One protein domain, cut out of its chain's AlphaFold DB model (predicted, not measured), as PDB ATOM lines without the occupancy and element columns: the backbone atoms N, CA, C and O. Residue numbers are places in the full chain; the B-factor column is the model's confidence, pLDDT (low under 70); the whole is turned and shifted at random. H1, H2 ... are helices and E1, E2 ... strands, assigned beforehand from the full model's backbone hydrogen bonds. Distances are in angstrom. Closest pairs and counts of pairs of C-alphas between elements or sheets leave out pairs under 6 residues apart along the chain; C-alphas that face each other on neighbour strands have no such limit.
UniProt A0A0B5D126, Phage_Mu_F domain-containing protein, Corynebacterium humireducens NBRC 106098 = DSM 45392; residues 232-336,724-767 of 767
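This is residues 232 to 336 and 724 to 767 of the 767 residues of the protein "Phage_Mu_F domain-containing protein" of Corynebacterium humireducens NBRC 106098 = DSM 45392 (UniProt A0A0B5D126). One very long helix, H4, runs past the edge strand E5 of a small three-stranded sheet, and its residues 724 to 742 stick out from the body as a free arm. The body is made of short parts and loops: beside the sheet lie the small hairpin of E3 and E4 and the short helix H1, while the short helix H2, near E3, and H3, after a long link whose residues 309 to 314 also stick out, both lie off the sheet. The printed part has 149 residues with four named helices and five named strands, in the order E1 H1 E2 E3 E4 H2 E5 H3 H4; the sheet order is E2, E1, E5, all antiparallel, and the class is mixed, helices and strands. The whole is loose, with a radius of gyration of the C-alphas of 18.3 A, and elongated, spanning 66 by 37 by 32 A.

E1, residues 232 to 237, begins at C-alpha 232 (195.311, 253.094, 230.584) and is 16.0 A long. H1 is residues 246 to 250, 5.9 A. E2 is residues 255 to 257, 7.2 A; E3 is residues 262 to 264, 6.3 A; E4 is residues 267 to 269, 6.7 A. H2 is residues 279 to 282, 5.1 A. E5, residues 288 to 293, is 16.6 A long. H3, residues 318 to 327, is 14.5 A long. H4, residues 724 to 763, is 57.3 A long, from C-alpha 724 (196.327, 227.766, 214.769) to C-alpha 763 (198.682, 283.981, 225.688).

E1 is the inner strand of its sheet. It is antiparallel to E5, with N 233 and O 292 2.8 A apart, and to E2, with N 256 and O 234 3.0 A apart, both within hydrogen-bond range. H4 only grazes the sheet, with residues 743 to 758; its closest C-alphas to E5 are Ala 750 and Ile 290, 5.4 A. The closest C-alphas of E2 and E3 are Val 256 and Phe 262, 7.1 A. E3 and E4 form a hairpin, with N 262 and O 269 2.8 A apart. The closest C-alphas of H1 and E3 are Ser 247 and Ile 264, 5.6 A. H1 is close to but not clearly touching H2, at C-alphas 248 and 281, 7.9 A, and H3, at C-alphas 246 and 325, 8.0 A. H3 and H4 are apart. Every O i to N i+4 pair is within hydrogen-bond range in H1 and H3; H4 has 34 of 36, and H2 is too short for one.

The C-alphas of Asp 312 and Asp 724 are the two farthest apart, 68.8 A. Residues 337 to 723 are cut out, with 46.4 A between C-alphas 336 and 724. The link E5 to H3 is long, 24 residues. The mean pLDDT of the printed part is 73.2; residues 302 to 316 and 724 to 767 are under 70.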
ATOM      1  N   LEU A 232     195.006 251.668 230.605       88.19
ATOM      2  CA  LEU A 232     195.311 253.094 230.584       88.19
ATOM      3  C   LEU A 232     195.492 253.662 231.996       88.19
ATOM      4  O   LEU A 232     194.738 253.386 232.928       88.19
ATOM      5  N   HIS A 233     196.496 254.521 232.135       93.19
ATOM      6  CA  HIS A 233     196.802 255.273 233.341       93.19
ATOM      7  C   HIS A 233     196.677 256.775 233.073       93.19
ATOM      8  O   HIS A 233     197.072 257.287 232.020       93.19
ATOM      9  N   LYS A 234     196.177 257.501 234.071       95.12
ATOM     10  CA  LYS A 234     196.162 258.962 234.108       95.12
ATOM     11  C   LYS A 234     197.384 259.487 234.859       95.12
ATOM     12  O   LYS A 234     197.822 258.908 235.854       95.12
ATOM     13  N   VAL A 235     197.954 260.588 234.376       93.75
ATOM     14  CA  VAL A 235     199.125 261.233 234.977       93.75
ATOM     15  C   VAL A 235     198.885 262.726 235.143       93.75
ATOM     16  O   VAL A 235     198.510 263.408 234.189       93.75
ATOM     17  N   TRP A 236     199.149 263.232 236.344       94.31
ATOM     18  CA  TRP A 236     199.063 264.652 236.672       94.31
ATOM     19  C   TRP A 236     200.244 265.431 236.074       94.31
ATOM     20  O   TRP A 236     201.405 265.042 236.232       94.31
ATOM     21  N   VAL A 237     199.965 266.541 235.390       90.62
ATOM     22  CA  VAL A 237     200.962 267.422 234.759       90.62
ATOM     23  C   VAL A 237     200.718 268.872 235.166       90.62
ATOM     24  O   VAL A 237     199.588 269.356 235.113       90.62
ATOM     25  N   CYS A 238     201.779 269.592 235.540       88.81
ATOM     26  CA  CYS A 238     201.735 271.017 235.877       88.81
ATOM     27  C   CYS A 238     202.651 271.882 234.986       88.81
ATOM     28  O   CYS A 238     203.514 271.375 234.267       88.81
ATOM     29  N   GLY A 239     202.471 273.206 235.065       83.38
ATOM     30  CA  GLY A 239     203.419 274.187 234.530       83.38
ATOM     31  C   GLY A 239     204.612 274.392 235.468       83.38
ATOM     32  O   GLY A 239     204.437 274.531 236.683       83.38
ATOM     33  N   ILE A 240     205.824 274.437 234.910       83.75
ATOM     34  CA  ILE A 240     207.082 274.559 235.666       83.75
ATOM     35  C   ILE A 240     207.386 276.051 235.919       83.75
ATOM     36  O   ILE A 240     208.333 276.623 235.383       83.75
ATOM     37  N   ASP A 241     206.531 276.701 236.712       80.69
ATOM     38  CA  ASP A 241     206.551 278.150 236.965       80.69
ATOM     39  C   ASP A 241     206.296 278.525 238.432       80.69
ATOM     40  O   ASP A 241     205.940 277.685 239.254       80.69
ATOM     41  N   THR A 242     206.448 279.811 238.770       81.19
ATOM     42  CA  THR A 242     206.237 280.328 240.144       81.19
ATOM     43  C   THR A 242     204.776 280.440 240.610       81.19
ATOM     44  O   THR A 242     204.540 280.881 241.732       81.19
ATOM     45  N   ARG A 243     203.785 280.104 239.778       83.00
ATOM     46  CA  ARG A 243     202.340 280.233 240.064       83.00
ATOM     47  C   ARG A 243     201.674 278.876 240.322       83.00
ATOM     48  O   ARG A 243     200.600 278.845 240.917       83.00
ATOM     49  N   THR A 244     202.291 277.767 239.916       88.50
ATOM     50  CA  THR A 244     201.903 276.415 240.358       88.50
ATOM     51  C   THR A 244     202.105 276.281 241.875       88.50
ATOM     52  O   THR A 244     203.167 276.628 242.395       88.50
ATOM     53  N   ARG A 245     201.101 275.777 242.604       91.50
ATOM     54  CA  ARG A 245     201.196 275.522 244.058       91.50
ATOM     55  C   ARG A 245     202.204 274.420 244.361       91.50
ATOM     56  O   ARG A 245     202.379 273.528 243.541       91.50
ATOM     57  N   ASP A 246     202.815 274.431 245.540       93.69
ATOM     58  CA  ASP A 246     203.784 273.396 245.926       93.69
ATOM     59  C   ASP A 246     203.171 271.989 245.990       93.69
ATOM     60  O   ASP A 246     203.786 271.036 245.528       93.69
ATOM     61  N   SER A 247     201.917 271.870 246.425       94.75
ATOM     62  CA  SER A 247     201.087 270.658 246.332       94.75
ATOM     63  C   SER A 247     200.900 270.163 244.888       94.75
ATOM     64  O   SER A 247     201.170 269.005 244.576       94.75
ATOM     65  N   HIS A 248     200.481 271.055 243.984       94.31
ATOM     66  CA  HIS A 248     200.280 270.758 242.559       94.31
ATOM     67  C   HIS A 248     201.589 270.442 241.820       94.31
ATOM     68  O   HIS A 248     201.563 269.710 240.830       94.31
ATOM     69  N   PHE A 249     202.703 271.024 242.270       93.25
ATOM     70  CA  PHE A 249     204.048 270.801 241.746       93.25
ATOM     71  C   PHE A 249     204.603 269.460 242.237       93.25
ATOM     72  O   PHE A 249     205.096 268.678 241.430       93.25
ATOM     73  N   ALA A 250     204.449 269.143 243.526       94.31
ATOM     74  CA  ALA A 250     204.810 267.843 244.087       94.31
ATOM     75  C   ALA A 250     204.079 266.688 243.374       94.31
ATOM     76  O   ALA A 250     204.684 265.657 243.093       94.31
ATOM     77  N   ALA A 251     202.816 266.888 242.988       94.50
ATOM     78  CA  ALA A 251     202.043 265.923 242.207       94.50
ATOM     79  C   ALA A 251     202.472 265.781 240.724       94.50
ATOM     80  O   ALA A 251     201.967 264.896 240.035       94.50
ATOM     81  N   ASP A 252     203.385 266.603 240.187       93.38
ATOM     82  CA  ASP A 252     203.795 266.516 238.775       93.38
ATOM     83  C   ASP A 252     204.453 265.164 238.455       93.38
ATOM     84  O   ASP A 252     205.479 264.779 239.019       93.38
ATOM     85  N   GLY A 253     203.849 264.429 237.521       91.44
ATOM     86  CA  GLY A 253     204.220 263.058 237.187       91.44
ATOM     87  C   GLY A 253     203.607 261.968 238.070       91.44
ATOM     88  O   GLY A 253     203.915 260.803 237.823       91.44
ATOM     89  N   GLN A 254     202.737 262.283 239.039       94.81
ATOM     90  CA  GLN A 254     201.974 261.258 239.761       94.81
ATOM     91  C   GLN A 254     201.120 260.477 238.751       94.81
ATOM     92  O   GLN A 254     200.290 261.066 238.060       94.81
ATOM     93  N   ARG A 255     201.339 259.161 238.656       94.12
ATOM     94  CA  ARG A 255     200.629 258.227 237.769       94.12
ATOM     95  C   ARG A 255     199.696 257.338 238.586       94.12
ATOM     96  O   ARG A 255     200.136 256.762 239.570       94.12
ATOM     97  N   VAL A 256     198.457 257.152 238.141       94.31
ATOM     98  CA  VAL A 256     197.503 256.174 238.699       94.31
ATOM     99  C   VAL A 256     196.649 255.570 237.569       94.31
ATOM    100  O   VAL A 256     196.581 256.174 236.498       94.31
ATOM    101  N   PRO A 257     195.997 254.406 237.750       94.19
ATOM    102  CA  PRO A 257     194.954 253.932 236.834       94.19
ATOM    103  C   PRO A 257     193.834 254.971 236.683       94.19
ATOM    104  O   PRO A 257     193.697 255.852 237.537       94.19
ATOM    105  N   LEU A 258     193.012 254.872 235.634       91.31
ATOM    106  CA  LEU A 258     191.954 255.863 235.355       91.31
ATOM    107  C   LEU A 258     191.035 256.157 236.555       91.31
ATOM    108  O   LEU A 258     190.637 257.307 236.747       91.31
ATOM    109  N   ASP A 259     190.761 255.159 237.392       91.19
ATOM    110  CA  ASP A 259     189.869 255.269 238.555       91.19
ATOM    111  C   ASP A 259     190.597 255.400 239.904       91.19
ATOM    112  O   ASP A 259     189.965 255.619 240.936       91.19
ATOM    113  N   GLY A 260     191.935 255.351 239.908       90.19
ATOM    114  CA  GLY A 260     192.736 255.687 241.088       90.19
ATOM    115  C   GLY A 260     192.703 257.190 241.396       90.19
ATOM    116  O   GLY A 260     192.430 258.009 240.517       90.19
ATOM    117  N   LYS A 261     193.010 257.586 242.634       94.06
ATOM    118  CA  LYS A 261     193.027 259.002 243.042       94.06
ATOM    119  C   LYS A 261     194.434 259.601 242.985       94.06
ATOM    120  O   LYS A 261     195.410 258.972 243.390       94.06
ATOM    121  N   PHE A 262     194.537 260.840 242.512       95.31
ATOM    122  CA  PHE A 262     195.695 261.698 242.771       95.31
ATOM    123  C   PHE A 262     195.659 262.197 244.222       95.31
ATOM    124  O   PHE A 262     194.588 262.244 244.822       95.31
ATOM    125  N   LEU A 263     196.809 262.603 244.774       93.12
ATOM    126  CA  LEU A 263     196.919 263.095 246.154       93.12
ATOM    127  C   LEU A 263     197.478 264.523 246.161       93.12
ATOM    128  O   LEU A 263     198.686 264.736 246.063       93.12
ATOM    129  N   ILE A 264     196.591 265.508 246.279       92.88
ATOM    130  CA  ILE A 264     196.899 266.932 246.127       92.88
ATOM    131  C   ILE A 264     196.762 267.618 247.486       92.88
ATOM    132  O   ILE A 264     195.667 267.745 248.028       92.88
ATOM    133  N   GLY A 265     197.889 268.015 248.083       84.56
ATOM    134  CA  GLY A 265     197.899 268.701 249.384       84.56
ATOM    135  C   GLY A 265     197.371 267.867 250.564       84.56
ATOM    136  O   GLY A 265     197.053 268.433 251.604       84.56
ATOM    137  N   GLY A 266     197.272 266.540 250.412       84.75
ATOM    138  CA  GLY A 266     196.646 265.637 251.388       84.75
ATOM    139  C   GLY A 266     195.178 265.300 251.102       84.75
ATOM    140  O   GLY A 266     194.573 264.568 251.879       84.75
ATOM    141  N   HIS A 267     194.613 265.790 249.994       87.25
ATOM    142  CA  HIS A 267     193.255 265.487 249.542       87.25
ATOM    143  C   HIS A 267     193.261 264.617 248.281       87.25
ATOM    144  O   HIS A 267     194.123 264.775 247.414       87.25
ATOM    145  N   GLU A 268     192.288 263.717 248.165       91.94
ATOM    146  CA  GLU A 268     192.093 262.903 246.963       91.94
ATOM    147  C   GLU A 268     191.454 263.708 245.821       91.94
ATOM    148  O   GLU A 268     190.654 264.614 246.057       91.94
ATOM    149  N   ALA A 269     191.802 263.368 244.577       91.56
ATOM    150  CA  ALA A 269     191.204 263.947 243.374       91.56
ATOM    151  C   ALA A 269     191.163 262.946 242.216       91.56
ATOM    152  O   ALA A 269     192.127 262.215 241.983       91.56
ATOM    153  N   ASP A 270     190.103 262.970 241.412       92.50
ATOM    154  CA  ASP A 270     190.061 262.239 240.147       92.50
ATOM    155  C   ASP A 270     190.835 262.948 239.031       92.50
ATOM    156  O   ASP A 270     191.384 262.270 238.157       92.50
ATOM    157  N   TYR A 271     190.881 264.287 239.043       93.81
ATOM    158  CA  TYR A 271     191.498 265.094 237.985       93.81
ATOM    159  C   TYR A 271     191.822 266.550 238.406       93.81
ATOM    160  O   TYR A 271     191.331 267.054 239.416       93.81
ATOM    161  N   PRO A 272     192.641 267.290 237.635       92.88
ATOM    162  CA  PRO A 272     192.947 268.695 237.902       92.88
ATOM    163  C   PRO A 272     191.744 269.646 237.957       92.88
ATOM    164  O   PRO A 272     191.124 269.970 236.943       92.88
ATOM    165  N   GLY A 273     191.495 270.193 239.149       88.25
ATOM    166  CA  GLY A 273     190.415 271.155 239.405       88.25
ATOM    167  C   GLY A 273     189.109 270.534 239.913       88.25
ATOM    168  O   GLY A 273     188.147 271.280 240.086       88.25
ATOM    169  N   ASP A 274     189.091 269.219 240.159       89.06
ATOM    170  CA  ASP A 274     188.001 268.433 240.762       89.06
ATOM    171  C   ASP A 274     187.181 269.218 241.818       89.06
ATOM    172  O   ASP A 274     187.778 269.862 242.690       89.06
ATOM    173  N   PRO A 275     185.832 269.219 241.765       80.50
ATOM    174  CA  PRO A 275     184.994 269.871 242.773       80.50
ATOM    175  C   PRO A 275     185.137 269.314 244.197       80.50
ATOM    176  O   PRO A 275     184.835 270.049 245.136       80.50
ATOM    177  N   HIS A 276     185.632 268.086 244.383       80.81
ATOM    178  CA  HIS A 276     185.888 267.510 245.709       80.81
ATOM    179  C   HIS A 276     187.172 268.058 246.363       80.81
ATOM    180  O   HIS A 276     187.295 268.034 247.589       80.81
ATOM    181  N   LEU A 277     188.111 268.605 245.578       84.12
ATOM    182  CA  LEU A 277     189.287 269.291 246.121       84.12
ATOM    183  C   LEU A 277     188.886 270.627 246.764       84.12
ATOM    184  O   LEU A 277     188.137 271.409 246.159       84.12
ATOM    185  N   PRO A 278     189.444 270.969 247.944       83.19
ATOM    186  CA  PRO A 278     189.079 272.191 248.646       83.19
ATOM    187  C   PRO A 278     189.364 273.434 247.780       83.19
ATOM    188  O   PRO A 278     190.332 273.435 247.014       83.19
ATOM    189  N   PRO A 279     188.589 274.530 247.919       82.25
ATOM    190  CA  PRO A 279     188.662 275.685 247.015       82.25
ATOM    191  C   PRO A 279     190.046 276.325 246.857       82.25
ATOM    192  O   PRO A 279     190.305 276.987 245.852       82.25
ATOM    193  N   HIS A 280     190.934 276.151 247.842       82.69
ATOM    194  CA  HIS A 280     192.296 276.666 247.774       82.69
ATOM    195  C   HIS A 280     193.200 275.871 246.823       82.69
ATOM    196  O   HIS A 280     194.130 276.487 246.312       82.69
ATOM    197  N   GLU A 281     192.883 274.608 246.505       89.50
ATOM    198  CA  GLU A 281     193.557 273.762 245.504       89.50
ATOM    199  C   GLU A 281     192.801 273.754 244.155       89.50
ATOM    200  O   GLU A 281     193.398 273.961 243.095       89.50
ATOM    201  N   SER A 282     191.471 273.590 244.160       87.62
ATOM    202  CA  SER A 282     190.686 273.424 242.921       87.62
ATOM    203  C   SER A 282     190.565 274.694 242.062       87.62
ATOM    204  O   SER A 282     190.733 274.628 240.840       87.62
ATOM    205  N   ILE A 283     190.316 275.864 242.661       84.38
ATOM    206  CA  ILE A 283     190.083 277.115 241.913       84.38
ATOM    207  C   ILE A 283     191.373 277.598 241.235       84.38
ATOM    208  O   ILE A 283     192.448 277.550 241.832       84.38
ATOM    209  N   ASN A 284     191.283 278.103 239.997       83.06
ATOM    210  CA  ASN A 284     192.441 278.517 239.184       83.06
ATOM    211  C   ASN A 284     193.519 277.420 239.016       83.06
ATOM    212  O   ASN A 284     194.696 277.736 238.813       83.06
ATOM    213  N   CYS A 285     193.146 276.137 239.093       87.31
ATOM    214  CA  CYS A 285     194.053 275.044 238.758       87.31
ATOM    215  C   CYS A 285     194.629 275.229 237.338       87.31
ATOM    216  O   CYS A 285     193.900 275.538 236.397       87.31
ATOM    217  N   ARG A 286     195.949 275.044 237.204       81.75
ATOM    218  CA  ARG A 286     196.716 275.122 235.941       81.75
ATOM    219  C   ARG A 286     197.333 273.783 235.530       81.75
ATOM    220  O   ARG A 286     198.309 273.741 234.787       81.75
ATOM    221  N   CYS A 287     196.817 272.699 236.099       89.75
ATOM    222  CA  CYS A 287     197.285 271.345 235.850       89.75
ATOM    223  C   CYS A 287     196.355 270.643 234.857       89.75
ATOM    224  O   CYS A 287     195.174 270.984 234.747       89.75
ATOM    225  N   THR A 288     196.889 269.647 234.156       90.19
ATOM    226  CA  THR A 288     196.136 268.799 233.231       90.19
ATOM    227  C   THR A 288     196.478 267.325 233.426       90.19
ATOM    228  O   THR A 288     197.577 266.984 233.864       90.19
ATOM    229  N   THR A 289     195.515 266.455 233.149       90.81
ATOM    230  CA  THR A 289     195.703 265.012 233.060       90.81
ATOM    231  C   THR A 289     196.182 264.664 231.657       90.81
ATOM    232  O   THR A 289     195.518 264.988 230.677       90.81
ATOM    233  N   ILE A 290     197.281 263.919 231.555       88.88
ATOM    234  CA  ILE A 290     197.597 263.157 230.340       88.88
ATOM    235  C   ILE A 290     197.261 261.679 230.550       88.88
ATOM    236  O   ILE A 290     197.312 261.176 231.672       88.88
ATOM    237  N   ILE A 291     196.922 260.992 229.462       88.06
ATOM    238  CA  ILE A 291     196.551 259.574 229.451       88.06
ATOM    239  C   ILE A 291     197.610 258.814 228.660       88.06
ATOM    240  O   ILE A 291     197.930 259.208 227.538       88.06
ATOM    241  N   LEU A 292     198.153 257.761 229.261       86.19
ATOM    242  CA  LEU A 292     199.254 256.932 228.760       86.19
ATOM    243  C   LEU A 292     198.938 255.459 229.085       86.19
ATOM    244  O   LEU A 292     198.053 255.207 229.903       86.19
ATOM    245  N   THR A 293     199.647 254.482 228.516       84.50
ATOM    246  CA  THR A 293     199.577 253.104 229.058       84.50
ATOM    247  C   THR A 293     200.286 253.006 230.416       84.50
ATOM    248  O   THR A 293     201.024 253.914 230.823       84.50
ATOM    249  N   SER A 294     200.058 251.912 231.146       83.62
ATOM    250  CA  SER A 294     200.721 251.632 232.429       83.62
ATOM    251  C   SER A 294     202.255 251.617 232.328       83.62
ATOM    252  O   SER A 294     202.931 252.167 233.206       83.62
ATOM    253  N   ASP A 295     202.802 251.080 231.231       80.88
ATOM    254  CA  ASP A 295     204.236 250.927 230.946       80.88
ATOM    255  C   ASP A 295     204.881 252.114 230.198       80.88
ATOM    256  O   ASP A 295     206.097 252.305 230.259       80.88
ATOM    257  N   GLU A 296     204.088 252.937 229.509       80.19
ATOM    258  CA  GLU A 296     204.581 254.010 228.642       80.19
ATOM    259  C   GLU A 296     205.376 255.075 229.424       80.19
ATOM    260  O   GLU A 296     204.918 255.530 230.477       80.19
ATOM    261  N   PRO A 297     206.553 255.525 228.947       82.56
ATOM    262  CA  PRO A 297     207.354 256.523 229.651       82.56
ATOM    263  C   PRO A 297     206.658 257.889 229.731       82.56
ATOM    264  O   PRO A 297     205.923 258.300 228.832       82.56
ATOM    265  N   LEU A 298     206.938 258.637 230.801       83.06
ATOM    266  CA  LEU A 298     206.455 260.011 230.941       83.06
ATOM    267  C   LEU A 298     207.037 260.912 229.834       83.06
ATOM    268  O   LEU A 298     208.248 260.870 229.605       83.06
ATOM    269  N   PRO A 299     206.231 261.785 229.197       78.69
ATOM    270  CA  PRO A 299     206.754 262.757 228.253       78.69
ATOM    271  C   PRO A 299     207.638 263.801 228.946       78.69
ATOM    272  O   PRO A 299     207.485 264.116 230.138       78.69
ATOM    273  N   ASP A 300     208.535 264.342 228.133       76.19
ATOM    274  CA  ASP A 300     209.540 265.357 228.433       76.19
ATOM    275  C   ASP A 300     208.955 266.711 228.889       76.19
ATOM    276  O   ASP A 300     207.749 266.891 229.101       76.19
ATOM    277  N   GLU A 301     209.858 267.655 229.158       74.12
ATOM    278  CA  GLU A 301     209.569 268.948 229.794       74.12
ATOM    279  C   GLU A 301     209.816 270.153 228.874       74.12
ATOM    280  O   GLU A 301     209.586 271.293 229.282       74.12
ATOM    281  N   SER A 302     210.251 269.919 227.629       64.38
ATOM    282  CA  SER A 302     210.499 270.976 226.635       64.38
ATOM    283  C   SER A 302     209.256 271.813 226.358       64.38
ATOM    284  O   SER A 302     209.354 273.029 226.213       64.38
ATOM    285  N   ASP A 303     208.092 271.167 226.352       59.69
ATOM    286  CA  ASP A 303     206.835 271.750 225.886       59.69
ATOM    287  C   ASP A 303     205.990 272.304 227.056       59.69
ATOM    288  O   ASP A 303     204.904 272.839 226.855       59.69
ATOM    289  N   ARG A 304     206.489 272.204 228.302       68.88
ATOM    290  CA  ARG A 304     205.773 272.565 229.546       68.88
ATOM    291  C   ARG A 304     205.956 274.029 229.979       68.88
ATOM    292  O   ARG A 304     205.876 274.338 231.169       68.88
ATOM    293  N   GLN A 305     206.276 274.912 229.037       61.84
ATOM    294  CA  GLN A 305     206.813 276.243 229.335       61.84
ATOM    295  C   GLN A 305     205.743 277.332 229.357       61.84
ATOM    296  O   GLN A 305     205.233 277.757 228.325       61.84
ATOM    297  N   THR A 306     205.445 277.799 230.570       54.97
ATOM    298  CA  THR A 306     204.350 278.724 230.887       54.97
ATOM    299  C   THR A 306     204.779 280.183 231.097       54.97
ATOM    300  O   THR A 306     203.925 281.058 231.234       54.97
ATOM    301  N   GLU A 307     206.080 280.490 231.124       53.62
ATOM    302  CA  GLU A 307     206.597 281.866 231.188       53.62
ATOM    303  C   GLU A 307     207.325 282.220 229.876       53.62
ATOM    304  O   GLU A 307     208.197 281.486 229.413       53.62
ATOM    305  N   ARG A 308     206.960 283.354 229.257       50.62
ATOM    306  CA  ARG A 308     207.629 283.884 228.051       50.62
ATOM    307  C   ARG A 308     209.015 284.448 228.387       50.62
ATOM    308  O   ARG A 308     209.314 284.726 229.549       50.62
ATOM    309  N   GLU A 309     209.810 284.744 227.352       52.12
ATOM    310  CA  GLU A 309     210.841 285.786 227.464       52.12
ATOM    311  C   GLU A 309     210.232 287.037 228.108       52.12
ATOM    312  O   GLU A 309     209.207 287.560 227.656       52.12
ATOM    313  N   ARG A 310     210.864 287.510 229.181       53.12
ATOM    314  CA  ARG A 310     210.494 288.776 229.809       53.12
ATOM    315  C   ARG A 310     210.842 289.937 228.880       53.12
ATOM    316  O   ARG A 310     211.719 289.837 228.027       53.12
ATOM    317  N   SER A 311     210.205 291.088 229.090       50.19
ATOM    318  CA  SER A 311     210.478 292.318 228.328       50.19
ATOM    319  C   SER A 311     211.895 292.888 228.522       50.19
ATOM    320  O   SER A 311     212.278 293.812 227.807       50.19
ATOM    321  N   ASP A 312     212.679 292.329 229.449       56.91
ATOM    322  CA  ASP A 312     214.113 292.582 229.644       56.91
ATOM    323  C   ASP A 312     215.033 291.637 228.830       56.91
ATOM    324  O   ASP A 312     216.253 291.802 228.856       56.91
ATOM    325  N   GLY A 313     214.466 290.678 228.088       52.03
ATOM    326  CA  GLY A 313     215.197 289.684 227.296       52.03
ATOM    327  C   GLY A 313     215.650 288.445 228.075       52.03
ATOM    328  O   GLY A 313     216.432 287.654 227.547       52.03
ATOM    329  N   THR A 314     215.204 288.246 229.321       55.25
ATOM    330  CA  THR A 314     215.533 287.034 230.084       55.25
ATOM    331  C   THR A 314     214.559 285.885 229.799       55.25
ATOM    332  O   THR A 314     213.356 285.971 230.059       55.25
ATOM    333  N   VAL A 315     215.103 284.773 229.294       58.06
ATOM    334  CA  VAL A 315     214.478 283.443 229.358       58.06
ATOM    335  C   VAL A 315     214.680 282.900 230.771       58.06
ATOM    336  O   VAL A 315     215.794 282.935 231.299       58.06
ATOM    337  N   ARG A 316     213.623 282.378 231.393       62.41
ATOM    338  CA  ARG A 316     213.704 281.762 232.720       62.41
ATOM    339  C   ARG A 316     214.066 280.281 232.586       62.41
ATOM    340  O   ARG A 316     213.392 279.558 231.864       62.41
ATOM    341  N   ASP A 317     215.120 279.829 233.271       73.50
ATOM    342  CA  ASP A 317     215.488 278.405 233.300       73.50
ATOM    343  C   ASP A 317     214.426 277.607 234.092       73.50
ATOM    344  O   ASP A 317     214.313 277.807 235.306       73.50
ATOM    345  N   PRO A 318     213.671 276.687 233.464       76.81
ATOM    346  CA  PRO A 318     212.626 275.921 234.146       76.81
ATOM    347  C   PRO A 318     213.234 274.942 235.151       76.81
ATOM    348  O   PRO A 318     212.700 274.717 236.235       76.81
ATOM    349  N   GLN A 319     214.427 274.426 234.853       83.44
ATOM    350  CA  GLN A 319     215.161 273.561 235.766       83.44
ATOM    351  C   GLN A 319     215.733 274.356 236.953       83.44
ATOM    352  O   GLN A 319     216.081 273.761 237.970       83.44
ATOM    353  N   ALA A 320     215.799 275.693 236.893       82.94
ATOM    354  CA  ALA A 320     216.086 276.517 238.070       82.94
ATOM    355  C   ALA A 320     214.873 276.646 239.008       82.94
ATOM    356  O   ALA A 320     215.072 276.736 240.217       82.94
ATOM    357  N   GLU A 321     213.641 276.598 238.487       85.31
ATOM    358  CA  GLU A 321     212.426 276.498 239.310       85.31
ATOM    359  C   GLU A 321     212.407 275.156 240.060       85.31
ATOM    360  O   GLU A 321     212.277 275.149 241.284       85.31
ATOM    361  N   VAL A 322     212.668 274.046 239.351       88.00
ATOM    362  CA  VAL A 322     212.800 272.695 239.937       88.00
ATOM    363  C   VAL A 322     213.892 272.653 241.009       88.00
ATOM    364  O   VAL A 322     213.628 272.270 242.147       88.00
ATOM    365  N   ARG A 323     215.111 273.115 240.692       89.81
ATOM    366  CA  ARG A 323     216.232 273.122 241.650       89.81
ATOM    367  C   ARG A 323     215.996 274.035 242.856       89.81
ATOM    368  O   ARG A 323     216.533 273.733 243.919       89.81
ATOM    369  N   ARG A 324     215.223 275.124 242.724       91.06
ATOM    370  CA  ARG A 324     214.842 275.949 243.881       91.06
ATOM    371  C   ARG A 324     213.840 275.205 244.759       91.06
ATOM    372  O   ARG A 324     214.129 275.008 245.930       91.06
ATOM    373  N   ARG A 325     212.729 274.720 244.194       91.38
ATOM    374  CA  ARG A 325     211.691 274.008 244.961       91.38
ATOM    375  C   ARG A 325     212.236 272.768 245.670       91.38
ATOM    376  O   ARG A 325     211.941 272.579 246.842       91.38
ATOM    377  N   ALA A 326     213.131 272.010 245.036       89.44
ATOM    378  CA  ALA A 326     213.827 270.896 245.683       89.44
ATOM    379  C   ALA A 326     214.707 271.332 246.878       89.44
ATOM    380  O   ALA A 326     214.798 270.609 247.867       89.44
ATOM    381  N   ALA A 327     215.328 272.519 246.827       89.06
ATOM    382  CA  ALA A 327     216.060 273.098 247.962       89.06
ATOM    383  C   ALA A 327     215.125 273.667 249.050       89.06
ATOM    384  O   ALA A 327     215.481 273.641 250.228       89.06
ATOM    385  N   ASP A 328     213.926 274.115 248.664       89.81
ATOM    386  CA  ASP A 328     212.830 274.514 249.558       89.81
ATOM    387  C   ASP A 328     212.090 273.288 250.169       89.81
ATOM    388  O   ASP A 328     211.214 273.452 251.018       89.81
ATOM    389  N   GLY A 329     212.446 272.055 249.774       89.56
ATOM    390  CA  GLY A 329     211.886 270.789 250.279       89.56
ATOM    391  C   GLY A 329     210.720 270.201 249.469       89.56
ATOM    392  O   GLY A 329     210.140 269.196 249.878       89.56
ATOM    393  N   VAL A 330     210.375 270.796 248.326       90.81
ATOM    394  CA  VAL A 330     209.243 270.421 247.467       90.81
ATOM    395  C   VAL A 330     209.749 269.691 246.215       90.81
ATOM    396  O   VAL A 330     210.122 270.308 245.214       90.81
ATOM    397  N   THR A 331     209.753 268.359 246.271       92.00
ATOM    398  CA  THR A 331     210.177 267.466 245.175       92.00
ATOM    399  C   THR A 331     208.969 266.940 244.396       92.00
ATOM    400  O   THR A 331     207.928 266.655 244.985       92.00
ATOM    401  N   ARG A 332     209.104 266.781 243.073       91.50
ATOM    402  CA  ARG A 332     208.048 266.238 242.202       91.50
ATOM    403  C   ARG A 332     207.981 264.710 242.268       91.50
ATOM    404  O   ARG A 332     209.011 264.045 242.406       91.50
ATOM    405  N   ALA A 333     206.797 264.140 242.057       90.69
ATOM    406  CA  ALA A 333     206.594 262.694 241.964       90.69
ATOM    407  C   ALA A 333     207.462 262.050 240.863       90.69
ATOM    408  O   ALA A 333     207.970 260.951 241.058       90.69
ATOM    409  N   ARG A 334     207.708 262.762 239.751       88.94
ATOM    410  CA  ARG A 334     208.646 262.347 238.684       88.94
ATOM    411  C   ARG A 334     210.142 262.425 239.017       88.94
ATOM    412  O   ARG A 334     210.921 261.763 238.340       88.94
ATOM    413  N   ASP A 335     210.541 263.264 239.974       87.06
ATOM    414  CA  ASP A 335     211.957 263.507 240.315       87.06
ATOM    415  C   ASP A 335     212.433 262.629 241.480       87.06
ATOM    416  O   ASP A 335     213.632 262.504 241.731       87.06
ATOM    417  N   SER A 336     211.487 262.051 242.220       74.12
ATOM    418  CA  SER A 336     211.760 261.039 243.235       74.12
ATOM    419  C   SER A 336     212.317 259.770 242.574       74.12
ATOM    420  O   SER A 336     212.049 259.513 241.398       74.12
ATOM    421  N   ASP A 724     196.406 226.943 213.557       48.03
ATOM    422  CA  ASP A 724     196.327 227.766 214.769       48.03
ATOM    423  C   ASP A 724     197.574 228.670 214.899       48.03
ATOM    424  O   ASP A 724     197.442 229.879 215.089       48.03
ATOM    425  N   ALA A 725     198.786 228.120 214.720       46.59
ATOM    426  CA  ALA A 725     200.043 228.866 214.854       46.59
ATOM    427  C   ALA A 725     200.276 229.932 213.764       46.59
ATOM    428  O   ALA A 725     200.846 230.984 214.054       46.59
ATOM    429  N   VAL A 726     199.848 229.692 212.518       42.38
ATOM    430  CA  VAL A 726     199.974 230.691 211.436       42.38
ATOM    431  C   VAL A 726     198.961 231.820 211.618       42.38
ATOM    432  O   VAL A 726     199.331 232.988 211.505       42.38
ATOM    433  N   ALA A 727     197.711 231.497 211.966       41.66
ATOM    434  CA  ALA A 727     196.695 232.503 212.277       41.66
ATOM    435  C   ALA A 727     197.104 233.365 213.488       41.66
ATOM    436  O   ALA A 727     196.927 234.581 213.479       41.66
ATOM    437  N   GLU A 728     197.718 232.749 214.499       45.91
ATOM    438  CA  GLU A 728     198.258 233.436 215.673       45.91
ATOM    439  C   GLU A 728     199.435 234.365 215.338       45.91
ATOM    440  O   GLU A 728     199.505 235.487 215.842       45.91
ATOM    441  N   GLY A 729     200.336 233.943 214.445       38.56
ATOM    442  CA  GLY A 729     201.437 234.783 213.968       38.56
ATOM    443  C   GLY A 729     200.966 236.040 213.225       38.56
ATOM    444  O   GLY A 729     201.583 237.096 213.367       38.56
ATOM    445  N   ILE A 730     199.860 235.943 212.478       42.84
ATOM    446  CA  ILE A 730     199.233 237.083 211.791       42.84
ATOM    447  C   ILE A 730     198.591 238.030 212.813       42.84
ATOM    448  O   ILE A 730     198.972 239.201 212.854       42.84
ATOM    449  N   ARG A 731     197.728 237.518 213.708       44.22
ATOM    450  CA  ARG A 731     197.076 238.319 214.766       44.22
ATOM    451  C   ARG A 731     198.079 239.139 215.576       44.22
ATOM    452  O   ARG A 731     197.911 240.346 215.716       44.22
ATOM    453  N   ARG A 732     199.174 238.517 216.033       46.81
ATOM    454  CA  ARG A 732     200.227 239.200 216.810       46.81
ATOM    455  C   ARG A 732     200.968 240.280 216.020       46.81
ATOM    456  O   ARG A 732     201.442 241.246 216.612       46.81
ATOM    457  N   HIS A 733     201.105 240.132 214.700       43.38
ATOM    458  CA  HIS A 733     201.713 241.165 213.861       43.38
ATOM    459  C   HIS A 733     200.781 242.369 213.674       43.38
ATOM    460  O   HIS A 733     201.241 243.510 213.710       43.38
ATOM    461  N   GLU A 734     199.484 242.117 213.503       44.12
ATOM    462  CA  GLU A 734     198.463 243.152 213.329       44.12
ATOM    463  C   GLU A 734     198.209 243.911 214.636       44.12
ATOM    464  O   GLU A 734     198.287 245.138 214.634       44.12
ATOM    465  N   GLN A 735     198.052 243.204 215.764       44.50
ATOM    466  CA  GLN A 735     197.962 243.801 217.103       44.50
ATOM    467  C   GLN A 735     199.156 244.713 217.394       44.50
ATOM    468  O   GLN A 735     198.965 245.886 217.695       44.50
ATOM    469  N   ARG A 736     200.396 244.228 217.225       48.69
ATOM    470  CA  ARG A 736     201.579 245.045 217.540       48.69
ATOM    471  C   ARG A 736     201.655 246.315 216.688       48.69
ATOM    472  O   ARG A 736     202.044 247.358 217.198       48.69
ATOM    473  N   ARG A 737     201.243 246.257 215.416       51.62
ATOM    474  CA  ARG A 737     201.170 247.444 214.545       51.62
ATOM    475  C   ARG A 737     200.040 248.407 214.920       51.62
ATOM    476  O   ARG A 737     200.188 249.601 214.671       51.62
ATOM    477  N   ALA A 738     198.944 247.913 215.495       50.75
ATOM    478  CA  ALA A 738     197.895 248.756 216.061       50.75
ATOM    479  C   ALA A 738     198.404 249.480 217.318       50.75
ATOM    480  O   ALA A 738     198.339 250.705 217.364       50.75
ATOM    481  N   THR A 739     199.018 248.761 218.265       48.34
ATOM    482  CA  THR A 739     199.602 249.348 219.485       48.34
ATOM    483  C   THR A 739     200.722 250.347 219.163       48.34
ATOM    484  O   THR A 739     200.687 251.471 219.649       48.34
ATOM    485  N   GLU A 740     201.663 250.015 218.263       51.28
ATOM    486  CA  GLU A 740     202.718 250.939 217.792       51.28
ATOM    487  C   GLU A 740     202.131 252.273 217.261       51.28
ATOM    488  O   GLU A 740     202.689 253.350 217.499       51.28
ATOM    489  N   ALA A 741     200.986 252.223 216.569       56.12
ATOM    490  CA  ALA A 741     200.285 253.407 216.074       56.12
ATOM    491  C   ALA A 741     199.517 254.154 217.183       56.12
ATOM    492  O   ALA A 741     199.629 255.378 217.267       56.12
ATOM    493  N   ALA A 742     198.795 253.435 218.048       54.69
ATOM    494  CA  ALA A 742     198.032 253.992 219.167       54.69
ATOM    495  C   ALA A 742     198.942 254.721 220.168       54.69
ATOM    496  O   ALA A 742     198.684 255.877 220.493       54.69
ATOM    497  N   THR A 743     200.067 254.119 220.562       55.25
ATOM    498  CA  THR A 743     201.102 254.762 221.390       55.25
ATOM    499  C   THR A 743     201.636 256.034 220.724       55.25
ATOM    500  O   THR A 743     201.677 257.092 221.347       55.25
ATOM    501  N   THR A 744     201.971 255.997 219.428       55.59
ATOM    502  CA  THR A 744     202.449 257.194 218.702       55.59
ATOM    503  C   THR A 744     201.396 258.316 218.683       55.59
ATOM    504  O   THR A 744     201.727 259.501 218.821       55.59
ATOM    505  N   GLN A 745     200.116 257.959 218.546       62.06
ATOM    506  CA  GLN A 745     198.984 258.886 218.586       62.06
ATOM    507  C   GLN A 745     198.781 259.467 219.994       62.06
ATOM    508  O   GLN A 745     198.740 260.693 220.124       62.06
ATOM    509  N   ARG A 746     198.783 258.631 221.044       63.47
ATOM    510  CA  ARG A 746     198.699 259.056 222.452       63.47
ATOM    511  C   ARG A 746     199.857 259.963 222.856       63.47
ATOM    512  O   ARG A 746     199.598 261.010 223.433       63.47
ATOM    513  N   GLN A 747     201.106 259.680 222.475       55.03
ATOM    514  CA  GLN A 747     202.241 260.580 222.761       55.03
ATOM    515  C   GLN A 747     202.113 261.936 222.069       55.03
ATOM    516  O   GLN A 747     202.432 262.971 222.660       55.03
ATOM    517  N   THR A 748     201.635 261.945 220.822       57.88
ATOM    518  CA  THR A 748     201.390 263.185 220.072       57.88
ATOM    519  C   THR A 748     200.276 263.997 220.734       57.88
ATOM    520  O   THR A 748     200.409 265.210 220.887       57.88
ATOM    521  N   GLN A 749     199.207 263.337 221.182       61.00
ATOM    522  CA  GLN A 749     198.077 263.964 221.866       61.00
ATOM    523  C   GLN A 749     198.434 264.437 223.274       61.00
ATOM    524  O   GLN A 749     198.112 265.566 223.610       61.00
ATOM    525  N   ALA A 750     199.160 263.650 224.068       55.47
ATOM    526  CA  ALA A 750     199.608 264.021 225.408       55.47
ATOM    527  C   ALA A 750     200.563 265.225 225.383       55.47
ATOM    528  O   ALA A 750     200.390 266.146 226.180       55.47
ATOM    529  N   ARG A 751     201.521 265.266 224.439       54.62
ATOM    530  CA  ARG A 751     202.367 266.457 224.226       54.62
ATOM    531  C   ARG A 751     201.545 267.653 223.751       54.62
ATOM    532  O   ARG A 751     201.685 268.730 224.315       54.62
ATOM    533  N   THR A 752     200.654 267.467 222.772       57.34
ATOM    534  CA  THR A 752     199.813 268.557 222.240       57.34
ATOM    535  C   THR A 752     198.882 269.125 223.312       57.34
ATOM    536  O   THR A 752     198.818 270.336 223.463       57.34
ATOM    537  N   LEU A 753     198.216 268.277 224.100       55.84
ATOM    538  CA  LEU A 753     197.304 268.675 225.174       55.84
ATOM    539  C   LEU A 753     198.045 269.411 226.295       55.84
ATOM    540  O   LEU A 753     197.612 270.485 226.706       55.84
ATOM    541  N   ALA A 754     199.189 268.878 226.738       53.41
ATOM    542  CA  ALA A 754     200.037 269.562 227.709       53.41
ATOM    543  C   ALA A 754     200.494 270.929 227.172       53.41
ATOM    544  O   ALA A 754     200.326 271.932 227.857       53.41
ATOM    545  N   ALA A 755     200.987 270.998 225.933       53.34
ATOM    546  CA  ALA A 755     201.414 272.246 225.302       53.34
ATOM    547  C   ALA A 755     200.260 273.248 225.091       53.34
ATOM    548  O   ALA A 755     200.471 274.451 225.210       53.34
ATOM    549  N   GLN A 756     199.040 272.785 224.804       54.44
ATOM    550  CA  GLN A 756     197.846 273.629 224.672       54.44
ATOM    551  C   GLN A 756     197.461 274.242 226.020       54.44
ATOM    552  O   GLN A 756     197.571 275.457 226.188       54.44
ATOM    553  N   VAL A 757     197.146 273.412 227.022       50.47
ATOM    554  CA  VAL A 757     196.753 273.880 228.365       50.47
ATOM    555  C   VAL A 757     197.838 274.765 228.997       50.47
ATOM    556  O   VAL A 757     197.524 275.746 229.672       50.47
ATOM    557  N   LEU A 758     199.117 274.475 228.740       53.31
ATOM    558  CA  LEU A 758     200.248 275.259 229.239       53.31
ATOM    559  C   LEU A 758     200.639 276.454 228.345       53.31
ATOM    560  O   LEU A 758     201.553 277.182 228.719       53.31
ATOM    561  N   SER A 759     199.956 276.725 227.222       46.25
ATOM    562  CA  SER A 759     200.214 277.911 226.378       46.25
ATOM    563  C   SER A 759     199.030 278.876 226.253       46.25
ATOM    564  O   SER A 759     199.246 280.089 226.318       46.25
ATOM    565  N   SER A 760     197.777 278.420 226.175       42.69
ATOM    566  CA  SER A 760     196.605 279.317 226.223       42.69
ATOM    567  C   SER A 760     196.480 280.031 227.569       42.69
ATOM    568  O   SER A 760     196.207 281.232 227.623       42.69
ATOM    569  N   GLN A 761     196.855 279.363 228.668       47.53
ATOM    570  CA  GLN A 761     196.991 279.992 229.988       47.53
ATOM    571  C   GLN A 761     198.145 281.024 230.095       47.53
ATOM    572  O   GLN A 761     198.343 281.593 231.169       47.53
ATOM    573  N   VAL A 762     198.863 281.296 228.995       41.12
ATOM    574  CA  VAL A 762     199.990 282.248 228.870       41.12
ATOM    575  C   VAL A 762     199.722 283.335 227.821       41.12
ATOM    576  O   VAL A 762     200.319 284.410 227.865       41.12
ATOM    577  N   GLN A 763     198.854 283.081 226.837       37.62
ATOM    578  CA  GLN A 763     198.682 283.981 225.688       37.62
ATOM    579  C   GLN A 763     197.914 285.268 226.014       37.62
ATOM    580  O   GLN A 763     198.104 286.274 225.328       37.62
ATOM    581  N   ARG A 764     197.058 285.248 227.044       45.16
ATOM    582  CA  ARG A 764     196.030 286.274 227.287       45.16
ATOM    583  C   ARG A 764     196.225 287.059 228.590       45.16
ATOM    584  O   ARG A 764     195.272 287.314 229.315       45.16
ATOM    585  N   GLU A 765     197.458 287.496 228.855       39.22
ATOM    586  CA  GLU A 765     197.724 288.608 229.782       39.22
ATOM    587  C   GLU A 765     197.859 289.933 229.008       39.22
ATOM    588  O   GLU A 765     198.937 290.339 228.568       39.22
ATOM    589  N   ARG A 766     196.728 290.630 228.871       27.45
ATOM    590  CA  ARG A 766     196.668 292.096 228.858       27.45
ATOM    591  C   ARG A 766     195.617 292.535 229.885       27.45
ATOM    592  O   ARG A 766     194.656 291.787 230.062       27.45
ATOM    593  N   PRO A 767     195.820 293.677 230.567       34.44
ATOM    594  CA  PRO A 767     194.756 294.329 231.323       34.44
ATOM    595  C   PRO A 767     193.675 294.871 230.374       34.44
ATOM    596  O   PRO A 767     194.033 295.206 229.216       34.44
TER     597      PRO A 767